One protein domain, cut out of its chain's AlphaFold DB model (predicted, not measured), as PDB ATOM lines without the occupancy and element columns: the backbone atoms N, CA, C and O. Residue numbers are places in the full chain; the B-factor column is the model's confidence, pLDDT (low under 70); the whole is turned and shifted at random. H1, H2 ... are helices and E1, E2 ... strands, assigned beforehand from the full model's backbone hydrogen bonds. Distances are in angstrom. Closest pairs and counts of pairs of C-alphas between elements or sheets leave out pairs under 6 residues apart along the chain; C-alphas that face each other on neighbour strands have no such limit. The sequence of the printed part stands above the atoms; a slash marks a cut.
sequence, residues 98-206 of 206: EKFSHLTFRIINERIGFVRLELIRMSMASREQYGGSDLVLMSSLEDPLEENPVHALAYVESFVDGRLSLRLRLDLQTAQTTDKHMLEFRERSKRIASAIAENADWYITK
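This is residues 98 to 206 of the 206 residues of an uncharacterized protein of Perkinsus olseni (UniProt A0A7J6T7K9). A small closed barrel of six strands, E1 to E6, has one helix, H1, packed on its outside through residues 185 to 197, mainly near E1 and E4. The link from E2 to E3 and the link from E5 to H1 reach to opposite ends of the long axis, at Ala 125 and Thr 178. The printed part has 109 residues, with six named strands and one named helix in the order E1 E2 E3 E4 E5 H1 E6; round the ring run E1 E2 E5 E4 E3 E6 and back to E1, with antiparallel neighbours throughout. The class is mixed, helices and strands; the whole is compact, with a radius of gyration of the C-alphas of 13.8 A, yet elongated in outline, spanning 46 by 28 by 24 A.

In the barrel, E1 is residues 98 to 109, 27.5 A long, from C-alpha 98 at (25.773, -6.766, 43.283); it bends by 76 degrees at residue 101. E2 is residues 114 to 121, 22.4 A, and E5 is residues 163 to 169, 19.7 A. E4 is residues 151 to 160, 23.4 A, and bends by 73 degrees at residue 157. E3 is residues 135 to 139, and E6 is residues 202 to 205, ending at C-alpha 205 at (32.177, -5.067, 43.353). H1 is residues 180 to 197, 25.7 A, from C-alpha 180 at (44.275, 19.325, 38.420).

E1 and E2 form a hairpin, with N 106 and O 116 at 2.9 A. E2 and E5 are antiparallel at 153 degrees, with N 117 and O 166 at 2.9 A. E5 and E4 form a hairpin, with N 167 and O 155 at 2.8 A. E4 and E3, also a hairpin, have N 136 and O 154 at 2.8 A. E3 and E6 have N 139 and O 203 at 2.9 A, and E6 and E1 close the ring with N 100 and O 202 at 2.8 A. The pairing is staggered: E1 pairs with E6 over residues 98 to 100 and with E2 over 100 to 109. E3, E4 and E5 are a meander, each strand the antiparallel neighbour of the one before; with E2, the antiparallel neighbour of E5, they make a Greek key of four strands. E1 and E4 are apart. H1 is on the barrel, outside it, at a height over the sheet of 8.8 A; it lies over none of the strands, but only just, with 2 of its C-alphas falling on E4. Its closest C-alphas to E4 are those of Ile 192 and His 151, 6.9 A. In H1 every O i to N i+4 pair is within hydrogen-bond range.

The two C-alphas farthest apart, those of Ala 125 and Thr 178, are 46.5 A apart. The printed part has no cut. The links from E2 to E3 and from E3 to E4 are long. The mean pLDDT of the printed part is 91.3, and no printed residue is under 70.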
ATOM      1  N   GLU A  98      27.040  -6.782  42.578       93.25
ATOM      2  CA  GLU A  98      25.773  -6.766  43.283       93.25
ATOM      3  C   GLU A  98      25.059  -5.433  43.190       93.25
ATOM      4  O   GLU A  98      25.665  -4.370  43.305       93.25
ATOM      5  N   LYS A  99      23.733  -5.503  43.043       95.00
ATOM      6  CA  LYS A  99      22.874  -4.327  43.003       95.00
ATOM      7  C   LYS A  99      22.341  -3.983  44.391       95.00
ATOM      8  O   LYS A  99      21.711  -4.805  45.070       95.00
ATOM      9  N   PHE A 100      22.528  -2.730  44.763       95.88
ATOM     10  CA  PHE A 100      22.074  -2.136  46.002       95.88
ATOM     11  C   PHE A 100      21.195  -0.923  45.724       95.88
ATOM     12  O   PHE A 100      21.461  -0.156  44.805       95.88
ATOM     13  N   SER A 101      20.176  -0.720  46.551       94.12
ATOM     14  CA  SER A 101      19.356   0.488  46.504       94.12
ATOM     15  C   SER A 101      19.755   1.457  47.610       94.12
ATOM     16  O   SER A 101      20.152   1.039  48.707       94.12
ATOM     17  N   HIS A 102      19.656   2.753  47.323       88.62
ATOM     18  CA  HIS A 102      19.957   3.812  48.277       88.62
ATOM     19  C   HIS A 102      18.981   3.788  49.463       88.62
ATOM     20  O   HIS A 102      17.764   3.779  49.276       88.62
ATOM     21  N   LEU A 103      19.505   3.820  50.695       87.56
ATOM     22  CA  LEU A 103      18.687   4.041  51.891       87.56
ATOM     23  C   LEU A 103      18.853   5.460  52.420       87.56
ATOM     24  O   LEU A 103      17.885   6.214  52.500       87.56
ATOM     25  N   THR A 104      20.065   5.803  52.857       92.00
ATOM     26  CA  THR A 104      20.329   7.088  53.511       92.00
ATOM     27  C   THR A 104      21.756   7.551  53.287       92.00
ATOM     28  O   THR A 104      22.673   6.743  53.169       92.00
ATOM     29  N   PHE A 105      21.942   8.864  53.357       91.81
ATOM     30  CA  PHE A 105      23.232   9.521  53.249       91.81
ATOM     31  C   PHE A 105      23.451  10.459  54.437       91.81
ATOM     32  O   PHE A 105      22.537  11.176  54.855       91.81
ATOM     33  N   ARG A 106      24.670  10.479  54.984       93.12
ATOM     34  CA  ARG A 106      25.036  11.359  56.099       93.12
ATOM     35  C   ARG A 106      26.478  11.832  55.994       93.12
ATOM     36  O   ARG A 106      27.385  11.031  55.820       93.12
ATOM     37  N   ILE A 107      26.725  13.114  56.241       91.50
ATOM     38  CA  ILE A 107      28.090  13.621  56.413       91.50
ATOM     39  C   ILE A 107      28.603  13.231  57.809       91.50
ATOM     40  O   ILE A 107      27.953  13.513  58.818       91.50
ATOM     41  N   ILE A 108      29.757  12.562  57.871       92.06
ATOM     42  CA  ILE A 108      30.400  12.139  59.129       92.06
ATOM     43  C   ILE A 108      31.525  13.110  59.515       92.06
ATOM     44  O   ILE A 108      31.752  13.354  60.698       92.06
ATOM     45  N   ASN A 109      32.231  13.678  58.530       87.38
ATOM     46  CA  ASN A 109      33.277  14.675  58.754       87.38
ATOM     47  C   ASN A 109      33.324  15.696  57.610       87.38
ATOM     48  O   ASN A 109      33.908  15.438  56.558       87.38
ATOM     49  N   GLU A 110      32.750  16.874  57.846       84.12
ATOM     50  CA  GLU A 110      32.657  17.964  56.865       84.12
ATOM     51  C   GLU A 110      34.019  18.518  56.432       84.12
ATOM     52  O   GLU A 110      34.203  18.853  55.266       84.12
ATOM     53  N   ARG A 111      34.999  18.589  57.345       84.31
ATOM     54  CA  ARG A 111      36.319  19.172  57.040       84.31
ATOM     55  C   ARG A 111      37.083  18.350  56.008       84.31
ATOM     56  O   ARG A 111      37.845  18.895  55.221       84.31
ATOM     57  N   ILE A 112      36.888  17.039  56.067       84.38
ATOM     58  CA  ILE A 112      37.607  16.046  55.270       84.38
ATOM     59  C   ILE A 112      36.778  15.592  54.058       84.38
ATOM     60  O   ILE A 112      37.326  15.068  53.086       84.38
ATOM     61  N   GLY A 113      35.461  15.801  54.116       90.56
ATOM     62  CA  GLY A 113      34.520  15.331  53.109       90.56
ATOM     63  C   GLY A 113      34.145  13.860  53.279       90.56
ATOM     64  O   GLY A 113      33.765  13.221  52.304       90.56
ATOM     65  N   PHE A 114      34.265  13.289  54.486       95.31
ATOM     66  CA  PHE A 114      33.812  11.916  54.714       95.31
ATOM     67  C   PHE A 114      32.311  11.847  54.922       95.31
ATOM     68  O   PHE A 114      31.729  12.559  55.750       95.31
ATOM     69  N   VAL A 115      31.713  10.910  54.204       95.44
ATOM     70  CA  VAL A 115      30.279  10.668  54.184       95.44
ATOM     71  C   VAL A 115      30.012   9.184  54.391       95.44
ATOM     72  O   VAL A 115      30.812   8.333  54.001       95.44
ATOM     73  N   ARG A 116      28.885   8.891  55.033       96.75
ATOM     74  CA  ARG A 116      28.313   7.560  55.156       96.75
ATOM     75  C   ARG A 116      27.209   7.416  54.135       96.75
ATOM     76  O   ARG A 116      26.310   8.259  54.090       96.75
ATOM     77  N   LEU A 117      27.257   6.328  53.391       96.94
ATOM     78  CA  LEU A 117      26.179   5.888  52.531       96.94
ATOM     79  C   LEU A 117      25.678   4.536  53.037       96.94
ATOM     80  O   LEU A 117      26.445   3.586  53.144       96.94
ATOM     81  N   GLU A 118      24.396   4.477  53.369       97.06
ATOM     82  CA  GLU A 118      23.707   3.252  53.762       97.06
ATOM     83  C   GLU A 118      22.907   2.740  52.569       97.06
ATOM     84  O   GLU A 118      22.138   3.488  51.955       97.06
ATOM     85  N   LEU A 119      23.067   1.459  52.272       96.56
ATOM     86  CA  LEU A 119      22.481   0.791  51.124       96.56
ATOM     87  C   LEU A 119      21.768  -0.493  51.543       96.56
ATOM     88  O   LEU A 119      22.118  -1.108  52.552       96.56
ATOM     89  N   ILE A 120      20.788  -0.928  50.750       95.25
ATOM     90  CA  ILE A 120      20.113  -2.216  50.936       95.25
ATOM     91  C   ILE A 120      20.290  -3.115  49.722       95.25
ATOM     92  O   ILE A 120      20.066  -2.710  48.582       95.25
ATOM     93  N   ARG A 121      20.688  -4.357  49.978       94.25
ATOM     94  CA  ARG A 121      20.860  -5.391  48.962       94.25
ATOM     95  C   ARG A 121      19.524  -5.677  48.285       94.25
ATOM     96  O   ARG A 121      18.545  -5.993  48.962       94.25
ATOM     97  N   MET A 122      19.482  -5.601  46.956       92.12
ATOM     98  CA  MET A 122      18.244  -5.837  46.202       92.12
ATOM     99  C   MET A 122      18.002  -7.316  45.888       92.12
ATOM    100  O   MET A 122      16.859  -7.725  45.690       92.12
ATOM    101  N   SER A 123      19.061  -8.127  45.852       85.69
ATOM    102  CA  SER A 123      18.983  -9.562  45.575       85.69
ATOM    103  C   SER A 123      19.680 -10.359  46.665       85.69
ATOM    104  O   SER A 123      20.852 -10.147  46.944       85.69
ATOM    105  N   MET A 124      18.977 -11.328  47.248       75.50
ATOM    106  CA  MET A 124      19.559 -12.276  48.207       75.50
ATOM    107  C   MET A 124      20.183 -13.500  47.519       75.50
ATOM    108  O   MET A 124      20.546 -14.461  48.193       75.50
ATOM    109  N   ALA A 125      20.262 -13.502  46.183       75.69
ATOM    110  CA  ALA A 125      20.814 -14.624  45.430       75.69
ATOM    111  C   ALA A 125      22.338 -14.731  45.574       75.69
ATOM    112  O   ALA A 125      22.863 -15.843  45.614       75.69
ATOM    113  N   SER A 126      23.034 -13.594  45.680       74.62
ATOM    114  CA  SER A 126      24.476 -13.589  45.916       74.62
ATOM    115  C   SER A 126      24.786 -13.968  47.367       74.62
ATOM    116  O   SER A 126      24.027 -13.700  48.308       74.62
ATOM    117  N   ARG A 127      25.918 -14.645  47.545       74.31
ATOM    118  CA  ARG A 127      26.453 -15.041  48.854       74.31
ATOM    119  C   ARG A 127      27.641 -14.188  49.274       74.31
ATOM    120  O   ARG A 127      28.235 -14.489  50.309       74.31
ATOM    121  N   GLU A 128      27.959 -13.153  48.503       81.94
ATOM    122  CA  GLU A 128      29.078 -12.272  48.797       81.94
ATOM    123  C   GLU A 128      28.888 -11.642  50.182       81.94
ATOM    124  O   GLU A 128      27.785 -11.218  50.555       81.94
ATOM    125  N   GLN A 129      29.956 -11.667  50.976       85.62
ATOM    126  CA  GLN A 129      29.972 -11.155  52.343       85.62
ATOM    127  C   GLN A 129      30.961 -10.016  52.424       85.62
ATOM    128  O   GLN A 129      32.143 -10.246  52.220       85.62
ATOM    129  N   TYR A 130      30.530  -8.814  52.782       90.81
ATOM    130  CA  TYR A 130      31.434  -7.674  52.910       90.81
ATOM    131  C   TYR A 130      32.077  -7.640  54.298       90.81
ATOM    132  O   TYR A 130      31.386  -7.545  55.317       90.81
ATOM    133  N   GLY A 131      33.404  -7.735  54.328       90.62
ATOM    134  CA  GLY A 131      34.215  -7.593  55.523       90.62
ATOM    135  C   GLY A 131      34.341  -6.131  55.934       90.62
ATOM    136  O   GLY A 131      34.348  -5.222  55.107       90.62
ATOM    137  N   GLY A 132      34.447  -5.885  57.239       91.38
ATOM    138  CA  GLY A 132      34.779  -4.548  57.723       91.38
ATOM    139  C   GLY A 132      36.163  -4.140  57.221       91.38
ATOM    140  O   GLY A 132      37.136  -4.852  57.457       91.38
ATOM    141  N   SER A 133      36.259  -2.956  56.618       90.62
ATOM    142  CA  SER A 133      37.450  -2.406  55.947       90.62
ATOM    143  C   SER A 133      37.742  -2.948  54.546       90.62
ATOM    144  O   SER A 133      38.769  -2.564  53.985       90.62
ATOM    145  N   ASP A 134      36.855  -3.756  53.955       93.69
ATOM    146  CA  ASP A 134      36.946  -4.069  52.524       93.69
ATOM    147  C   ASP A 134      36.878  -2.761  51.722       93.69
ATOM    148  O   ASP A 134      36.047  -1.889  52.005       93.69
ATOM    149  N   LEU A 135      37.761  -2.616  50.735       95.12
ATOM    150  CA  LEU A 135      37.670  -1.559  49.734       95.12
ATOM    151  C   LEU A 135      36.778  -2.072  48.605       95.12
ATOM    152  O   LEU A 135      37.022  -3.151  48.078       95.12
ATOM    153  N   VAL A 136      35.751  -1.309  48.251       95.44
ATOM    154  CA  VAL A 136      34.819  -1.653  47.176       95.44
ATOM    155  C   VAL A 136      34.754  -0.540  46.146       95.44
ATOM    156  O   VAL A 136      34.916   0.642  46.471       95.44
ATOM    157  N   LEU A 137      34.459  -0.923  44.910       95.69
ATOM    158  CA  LEU A 137      34.085  -0.013  43.843       95.69
ATOM    159  C   LEU A 137      32.564   0.052  43.756       95.69
ATOM    160  O   LEU A 137      31.905  -0.975  43.606       95.69
ATOM    161  N   MET A 138      32.017   1.263  43.807       95.94
ATOM    162  CA  MET A 138      30.624   1.530  43.464       95.94
ATOM    163  C   MET A 138      30.531   2.252  42.128       95.94
ATOM    164  O   MET A 138      31.304   3.172  41.858       95.94
ATOM    165  N   SER A 139      29.553   1.863  41.319       96.31
ATOM    166  CA  SER A 139      29.252   2.467  40.026       96.31
ATOM    167  C   SER A 139      27.746   2.609  39.848       96.31
ATOM    168  O   SER A 139      26.964   1.818  40.379       96.31
ATOM    169  N   SER A 140      27.331   3.611  39.077       95.44
ATOM    170  CA  SER A 140      25.947   3.716  38.603       95.44
ATOM    171  C   SER A 140      25.638   2.806  37.403       95.44
ATOM    172  O   SER A 140      24.486   2.750  36.980       95.44
ATOM    173  N   LEU A 141      26.643   2.144  36.815       94.69
ATOM    174  CA  LEU A 141      26.473   1.194  35.708       94.69
ATOM    175  C   LEU A 141      26.416  -0.242  36.214       94.69
ATOM    176  O   LEU A 141      27.050  -0.569  37.211       94.69
ATOM    177  N   GLU A 142      25.701  -1.098  35.481       93.12
ATOM    178  CA  GLU A 142      25.530  -2.509  35.837       93.12
ATOM    179  C   GLU A 142      26.834  -3.308  35.833       93.12
ATOM    180  O   GLU A 142      26.972  -4.214  36.650       93.12
ATOM    181  N   ASP A 143      27.794  -2.954  34.973       92.44
ATOM    182  CA  ASP A 143      29.175  -3.412  35.103       92.44
ATOM    183  C   ASP A 143      30.028  -2.313  35.765       92.44
ATOM    184  O   ASP A 143      30.345  -1.309  35.122       92.44
ATOM    185  N   PRO A 144      30.426  -2.467  37.043       92.00
ATOM    186  CA  PRO A 144      31.262  -1.490  37.721       92.00
ATOM    187  C   PRO A 144      32.648  -1.322  37.108       92.00
ATOM    188  O   PRO A 144      33.283  -0.313  37.386       92.00
ATOM    189  N   LEU A 145      33.129  -2.284  36.311       91.00
ATOM    190  CA  LEU A 145      34.444  -2.217  35.668       91.00
ATOM    191  C   LEU A 145      34.408  -1.484  34.318       91.00
ATOM    192  O   LEU A 145      35.467  -1.231  33.736       91.00
ATOM    193  N   GLU A 146      33.219  -1.130  33.827       91.31
ATOM    194  CA  GLU A 146      33.059  -0.220  32.697       91.31
ATOM    195  C   GLU A 146      33.327   1.222  33.147       91.31
ATOM    196  O   GLU A 146      32.789   1.684  34.158       91.31
ATOM    197  N   GLU A 147      34.161   1.939  32.389       91.38
ATOM    198  CA  GLU A 147      34.529   3.316  32.710       91.38
ATOM    199  C   GLU A 147      33.287   4.211  32.783       91.38
ATOM    200  O   GLU A 147      32.547   4.388  31.815       91.38
ATOM    201  N   ASN A 148      33.072   4.801  33.956       91.88
ATOM    202  CA  ASN A 148      31.886   5.589  34.252       91.88
ATOM    203  C   ASN A 148      32.265   6.848  35.035       91.88
ATOM    204  O   ASN A 148      32.925   6.738  36.064       91.88
ATOM    205  N   PRO A 149      31.807   8.051  34.656       92.62
ATOM    206  CA  PRO A 149      32.037   9.259  35.449       92.62
ATOM    207  C   PRO A 149      31.368   9.270  36.837       92.62
ATOM    208  O   PRO A 149      31.679  10.159  37.633       92.62
ATOM    209  N   VAL A 150      30.444   8.347  37.124       96.19
ATOM    210  CA  VAL A 150      29.729   8.221  38.406       96.19
ATOM    211  C   VAL A 150      30.159   6.936  39.115       96.19
ATOM    212  O   VAL A 150      29.396   5.981  39.265       96.19
ATOM    213  N   HIS A 151      31.417   6.922  39.546       96.00
ATOM    214  CA  HIS A 151      32.004   5.835  40.321       96.00
ATOM    215  C   HIS A 151      32.711   6.378  41.561       96.00
ATOM    216  O   HIS A 151      33.176   7.520  41.564       96.00
ATOM    217  N   ALA A 152      32.840   5.555  42.597       96.62
ATOM    218  CA  ALA A 152      33.632   5.891  43.771       96.62
ATOM    219  C   ALA A 152      34.266   4.649  44.394       96.62
ATOM    220  O   ALA A 152      33.702   3.557  44.355       96.62
ATOM    221  N   LEU A 153      35.419   4.849  45.027       96.88
ATOM    222  CA  LEU A 153      35.952   3.900  45.991       96.88
ATOM    223  C   LEU A 153      35.304   4.148  47.353       96.88
ATOM    224  O   LEU A 153      35.042   5.295  47.734       96.88
ATOM    225  N   ALA A 154      35.057   3.074  48.091       97.44
ATOM    226  CA  ALA A 154      34.443   3.136  49.405       97.44
ATOM    227  C   ALA A 154      35.003   2.069  50.337       97.44
ATOM    228  O   ALA A 154      35.247   0.942  49.916       97.44
ATOM    229  N   TYR A 155      35.140   2.397  51.619       97.31
ATOM    230  CA  TYR A 155      35.389   1.379  52.635       97.31
ATOM    231  C   TYR A 155      34.082   0.863  53.208       97.31
ATOM    232  O   TYR A 155      33.218   1.647  53.607       97.31
ATOM    233  N   VAL A 156      33.969  -0.451  53.330       97.19
ATOM    234  CA  VAL A 156      32.884  -1.090  54.067       97.19
ATOM    235  C   VAL A 156      33.077  -0.836  55.557       97.19
ATOM    236  O   VAL A 156      34.082  -1.218  56.150       97.19
ATOM    237  N   GLU A 157      32.095  -0.199  56.188       96.12
ATOM    238  CA  GLU A 157      32.065  -0.034  57.642       96.12
ATOM    239  C   GLU A 157      31.329  -1.191  58.322       96.12
ATOM    240  O   GLU A 157      31.740  -1.639  59.392       96.12
ATOM    241  N   SER A 158      30.252  -1.687  57.706       95.69
ATOM    242  CA  SER A 158      29.507  -2.848  58.196       95.69
ATOM    243  C   SER A 158      28.598  -3.435  57.124       95.69
ATOM    244  O   SER A 158      28.053  -2.694  56.305       95.69
ATOM    245  N   PHE A 159      28.346  -4.741  57.206       94.94
ATOM    246  CA  PHE A 159      27.323  -5.424  56.424       94.94
ATOM    247  C   PHE A 159      26.518  -6.371  57.315       94.94
ATOM    248  O   PHE A 159      27.058  -7.344  57.840       94.94
ATOM    249  N   VAL A 160      25.240  -6.057  57.539       92.50
ATOM    250  CA  VAL A 160      24.359  -6.802  58.455       92.50
ATOM    251  C   VAL A 160      22.963  -6.886  57.849       92.50
ATOM    252  O   VAL A 160      22.398  -5.866  57.466       92.50
ATOM    253  N   ASP A 161      22.407  -8.095  57.754       89.81
ATOM    254  CA  ASP A 161      21.046  -8.347  57.250       89.81
ATOM    255  C   ASP A 161      20.750  -7.678  55.892       89.81
ATOM    256  O   ASP A 161      19.681  -7.110  55.663       89.81
ATOM    257  N   GLY A 162      21.731  -7.705  54.983       91.00
ATOM    258  CA  GLY A 162      21.624  -7.094  53.656       91.00
ATOM    259  C   GLY A 162      21.743  -5.567  53.643       91.00
ATOM    260  O   GLY A 162      21.609  -4.969  52.577       91.00
ATOM    261  N   ARG A 163      22.003  -4.923  54.785       94.50
ATOM    262  CA  ARG A 163      22.311  -3.490  54.873       94.50
ATOM    263  C   ARG A 163      23.814  -3.284  54.831       94.50
ATOM    264  O   ARG A 163      24.529  -3.865  55.645       94.50
ATOM    265  N   LEU A 164      24.272  -2.457  53.902       96.19
ATOM    266  CA  LEU A 164      25.677  -2.142  53.684       96.19
ATOM    267  C   LEU A 164      25.932  -0.675  54.044       96.19
ATOM    268  O   LEU A 164      25.337   0.215  53.441       96.19
ATOM    269  N   SER A 165      26.823  -0.438  55.005       97.31
ATOM    270  CA  SER A 165      27.298   0.901  55.366       97.31
ATOM    271  C   SER A 165      28.659   1.133  54.737       97.31
ATOM    272  O   SER A 165      29.607   0.392  55.008       97.31
ATOM    273  N   LEU A 166      28.766   2.189  53.940       97.69
ATOM    274  CA  LEU A 166      29.966   2.562  53.208       97.69
ATOM    275  C   LEU A 166      30.470   3.929  53.652       97.69
ATOM    276  O   LEU A 166      29.693   4.870  53.817       97.69
ATOM    277  N   ARG A 167      31.788   4.051  53.787       97.50
ATOM    278  CA  ARG A 167      32.484   5.326  53.946       97.50
ATOM    279  C   ARG A 167      33.053   5.763  52.608       97.50
ATOM    280  O   ARG A 167      33.892   5.071  52.038       97.50
ATOM    281  N   LEU A 168      32.644   6.947  52.171       96.38
ATOM    282  CA  LEU A 168      33.101   7.597  50.944       96.38
ATOM    283  C   LEU A 168      33.819   8.899  51.297       96.38
ATOM    284  O   LEU A 168      33.606   9.471  52.375       96.38
ATOM    285  N   ARG A 169      34.599   9.415  50.347       95.94
ATOM    286  CA  ARG A 169      35.079  10.796  50.368       95.94
ATOM    287  C   ARG A 169      34.465  11.562  49.204       95.94
ATOM    288  O   ARG A 169      34.526  11.105  48.072       95.94
ATOM    289  N   LEU A 170      33.914  12.736  49.489       95.31
ATOM    290  CA  LEU A 170      33.418  13.682  48.494       95.31
ATOM    291  C   LEU A 170      34.025  15.058  48.774       95.31
ATOM    292  O   LEU A 170      33.922  15.559  49.895       95.31
ATOM    293  N   ASP A 171      34.622  15.689  47.765       92.31
ATOM    294  CA  ASP A 171      34.952  17.114  47.828       92.31
ATOM    295  C   ASP A 171      33.829  17.938  47.188       92.31
ATOM    296  O   ASP A 171      33.678  17.975  45.969       92.31
ATOM    297  N   LEU A 172      33.040  18.606  48.029       85.81
ATOM    298  CA  LEU A 172      31.983  19.537  47.615       85.81
ATOM    299  C   LEU A 172      32.350  20.997  47.921       85.81
ATOM    300  O   LEU A 172      31.495  21.881  47.857       85.81
ATOM    301  N   GLN A 173      33.608  21.265  48.283       81.19
ATOM    302  CA  GLN A 173      34.048  22.613  48.613       81.19
ATOM    303  C   GLN A 173      34.089  23.505  47.367       81.19
ATOM    304  O   GLN A 173      34.414  23.084  46.256       81.19
ATOM    305  N   THR A 174      33.790  24.787  47.565       70.19
ATOM    306  CA  THR A 174      33.809  25.816  46.512       70.19
ATOM    307  C   THR A 174      35.153  26.538  46.399       70.19
ATOM    308  O   THR A 174      35.355  27.311  45.465       70.19
ATOM    309  N   ALA A 175      36.081  26.290  47.329       76.88
ATOM    310  CA  ALA A 175      37.390  26.932  47.360       76.88
ATOM    311  C   ALA A 175      38.201  26.576  46.109       76.88
ATOM    312  O   ALA A 175      38.338  25.399  45.777       76.88
ATOM    313  N   GLN A 176      38.744  27.571  45.409       73.38
ATOM    314  CA  GLN A 176      39.543  27.316  44.211       73.38
ATOM    315  C   GLN A 176      40.806  26.522  44.566       73.38
ATOM    316  O   GLN A 176      41.518  26.862  45.507       73.38
ATOM    317  N   THR A 177      41.071  25.467  43.800       79.88
ATOM    318  CA  THR A 177      42.333  24.726  43.826       79.88
ATOM    319  C   THR A 177      42.939  24.770  42.432       79.88
ATOM    320  O   THR A 177      42.217  24.707  41.437       79.88
ATOM    321  N   THR A 178      44.256  24.919  42.356       81.00
ATOM    322  CA  THR A 178      45.013  24.847  41.098       81.00
ATOM    323  C   THR A 178      45.483  23.427  40.793       81.00
ATOM    324  O   THR A 178      46.021  23.182  39.717       81.00
ATOM    325  N   ASP A 179      45.306  22.494  41.731       84.19
ATOM    326  CA  ASP A 179      45.658  21.092  41.540       84.19
ATOM    327  C   ASP A 179      44.628  20.411  40.628       84.19
ATOM    328  O   ASP A 179      43.455  20.257  40.984       84.19
ATOM    329  N   LYS A 180      45.085  19.996  39.442       84.69
ATOM    330  CA  LYS A 180      44.275  19.325  38.420       84.69
ATOM    331  C   LYS A 180      43.590  18.063  38.958       84.69
ATOM    332  O   LYS A 180      42.414  17.865  38.666       84.69
ATOM    333  N   HIS A 181      44.275  17.246  39.759       81.50
ATOM    334  CA  HIS A 181      43.704  16.002  40.285       81.50
ATOM    335  C   HIS A 181      42.590  16.297  41.287       81.50
ATOM    336  O   HIS A 181      41.539  15.659  41.263       81.50
ATOM    337  N   MET A 182      42.774  17.318  42.127       86.31
ATOM    338  CA  MET A 182      41.726  17.754  43.049       86.31
ATOM    339  C   MET A 182      40.525  18.363  42.318       86.31
ATOM    340  O   MET A 182      39.393  18.169  42.759       86.31
ATOM    341  N   LEU A 183      40.735  19.052  41.190       88.38
ATOM    342  CA  LEU A 183      39.638  19.520  40.335       88.38
ATOM    343  C   LEU A 183      38.853  18.348  39.733       88.38
ATOM    344  O   LEU A 183      37.628  18.336  39.808       88.38
ATOM    345  N   GLU A 184      39.539  17.348  39.180       90.31
ATOM    346  CA  GLU A 184      38.900  16.150  38.621       90.31
ATOM    347  C   GLU A 184      38.145  15.352  39.695       90.31
ATOM    348  O   GLU A 184      36.977  15.005  39.499       90.31
ATOM    349  N   PHE A 185      38.764  15.128  40.861       92.31
ATOM    350  CA  PHE A 185      38.121  14.484  42.007       92.31
ATOM    351  C   PHE A 185      36.872  15.247  42.464       92.31
ATOM    352  O   PHE A 185      35.851  14.633  42.775       92.31
ATOM    353  N   ARG A 186      36.917  16.581  42.474       92.81
ATOM    354  CA  ARG A 186      35.770  17.424  42.829       92.81
ATOM    355  C   ARG A 186      34.640  17.323  41.812       92.81
ATOM    356  O   ARG A 186      33.480  17.206  42.201       92.81
ATOM    357  N   GLU A 187      34.943  17.358  40.519       93.38
ATOM    358  CA  GLU A 187      33.920  17.192  39.482       93.38
ATOM    359  C   GLU A 187      33.268  15.807  39.560       93.38
ATOM    360  O   GLU A 187      32.041  15.699  39.490       93.38
ATOM    361  N   ARG A 188      34.056  14.753  39.815       94.88
ATOM    362  CA  ARG A 188      33.529  13.410  40.093       94.88
ATOM    363  C   ARG A 188      32.674  13.389  41.366       94.88
ATOM    364  O   ARG A 188      31.549  12.897  41.334       94.88
ATOM    365  N   SER A 189      33.140  14.017  42.446       95.62
ATOM    366  CA  SER A 189      32.415  14.134  43.723       95.62
ATOM    367  C   SER A 189      31.039  14.780  43.560       95.62
ATOM    368  O   SER A 189      30.067  14.300  44.139       95.62
ATOM    369  N   LYS A 190      30.923  15.834  42.740       95.12
ATOM    370  CA  LYS A 190      29.635  16.478  42.437       95.12
ATOM    371  C   LYS A 190      28.674  15.529  41.728       95.12
ATOM    372  O   LYS A 190      27.506  15.477  42.093       95.12
ATOM    373  N   ARG A 191      29.155  14.766  40.741       96.19
ATOM    374  CA  ARG A 191      28.328  13.797  40.002       96.19
ATOM    375  C   ARG A 191      27.830  12.675  40.911       96.19
ATOM    376  O   ARG A 191      26.645  12.358  40.876       96.19
ATOM    377  N   ILE A 192      28.706  12.136  41.764       96.12
ATOM    378  CA  ILE A 192      28.334  11.136  42.776       96.12
ATOM    379  C   ILE A 192      27.286  11.717  43.732       96.12
ATOM    380  O   ILE A 192      26.265  11.084  43.978       96.12
ATOM    381  N   ALA A 193      27.504  12.932  44.244       94.50
ATOM    382  CA  ALA A 193      26.564  13.579  45.155       94.50
ATOM    383  C   ALA A 193      25.182  13.790  44.518       94.50
ATOM    384  O   ALA A 193      24.174  13.545  45.179       94.50
ATOM    385  N   SER A 194      25.123  14.183  43.240       95.06
ATOM    386  CA  SER A 194      23.862  14.273  42.496       95.06
ATOM    387  C   SER A 194      23.170  12.913  42.376       95.06
ATOM    388  O   SER A 194      21.990  12.813  42.696       95.06
ATOM    389  N   ALA A 195      23.897  11.853  42.008       94.81
ATOM    390  CA  ALA A 195      23.331  10.506  41.900       94.81
ATOM    391  C   ALA A 195      22.804   9.975  43.247       94.81
ATOM    392  O   ALA A 195      21.737   9.364  43.307       94.81
ATOM    393  N   ILE A 196      23.511  10.255  44.349       93.69
ATOM    394  CA  ILE A 196      23.040   9.944  45.706       93.69
ATOM    395  C   ILE A 196      21.751  10.721  46.016       93.69
ATOM    396  O   ILE A 196      20.793  10.138  46.519       93.69
ATOM    397  N   ALA A 197      21.700  12.019  45.701       92.38
ATOM    398  CA  ALA A 197      20.521  12.854  45.938       92.38
ATOM    399  C   ALA A 197      19.293  12.403  45.125       92.38
ATOM    400  O   ALA A 197      18.160  12.536  45.589       92.38
ATOM    401  N   GLU A 198      19.517  11.827  43.945       93.31
ATOM    402  CA  GLU A 198      18.487  11.226  43.091       93.31
ATOM    403  C   GLU A 198      18.061   9.817  43.549       93.31
ATOM    404  O   GLU A 198      17.156   9.232  42.961       93.31
ATOM    405  N   ASN A 199      18.644   9.292  44.637       90.56
ATOM    406  CA  ASN A 199      18.441   7.929  45.143       90.56
ATOM    407  C   ASN A 199      18.736   6.854  44.085       90.56
ATOM    408  O   ASN A 199      18.006   5.867  43.983       90.56
ATOM    409  N   ALA A 200      19.794   7.049  43.293       91.06
ATOM    410  CA  ALA A 200      20.221   6.059  42.315       91.06
ATOM    411  C   ALA A 200      20.526   4.704  42.979       91.06
ATOM    412  O   ALA A 200      21.013   4.637  44.113       91.06
ATOM    413  N   ASP A 201      20.261   3.625  42.242       94.56
ATOM    414  CA  ASP A 201      20.775   2.306  42.587       94.56
ATOM    415  C   ASP A 201      22.279   2.240  42.278       94.56
ATOM    416  O   ASP A 201      22.771   2.883  41.349       94.56
ATOM    417  N   TRP A 202      23.000   1.427  43.046       96.44
ATOM    418  CA  TRP A 202      24.446   1.266  42.948       96.44
ATOM    419  C   TRP A 202      24.807  -0.183  42.674       96.44
ATOM    420  O   TRP A 202      24.274  -1.098  43.304       96.44
ATOM    421  N   TYR A 203      25.751  -0.379  41.767       95.50
ATOM    422  CA  TYR A 203      26.362  -1.667  41.492       95.50
ATOM    423  C   TYR A 203      27.739  -1.692  42.135       95.50
ATOM    424  O   TYR A 203      28.545  -0.780  41.935       95.50
ATOM    425  N   ILE A 204      27.974  -2.706  42.960       94.88
ATOM    426  CA  ILE A 204      29.152  -2.794  43.817       94.88
ATOM    427  C   ILE A 204      29.912  -4.073  43.509       94.88
ATOM    428  O   ILE A 204      29.309  -5.137  43.377       94.88
ATOM    429  N   THR A 205      31.233  -3.949  43.414       92.25
ATOM    430  CA  THR A 205      32.177  -5.067  43.353       92.25
ATOM    431  C   THR A 205      33.314  -4.835  44.342       92.25
ATOM    432  O   THR A 205      33.631  -3.692  44.688       92.25
ATOM    433  N   LYS A 206      33.918  -5.932  44.785       87.88
ATOM    434  CA  LYS A 206      35.231  -5.940  45.433       87.88
ATOM    435  C   LYS A 206      36.336  -6.076  44.400       87.88
ATOM    436  O   LYS A 206      36.018  -6.602  43.304       87.88
TER     437      LYS A 206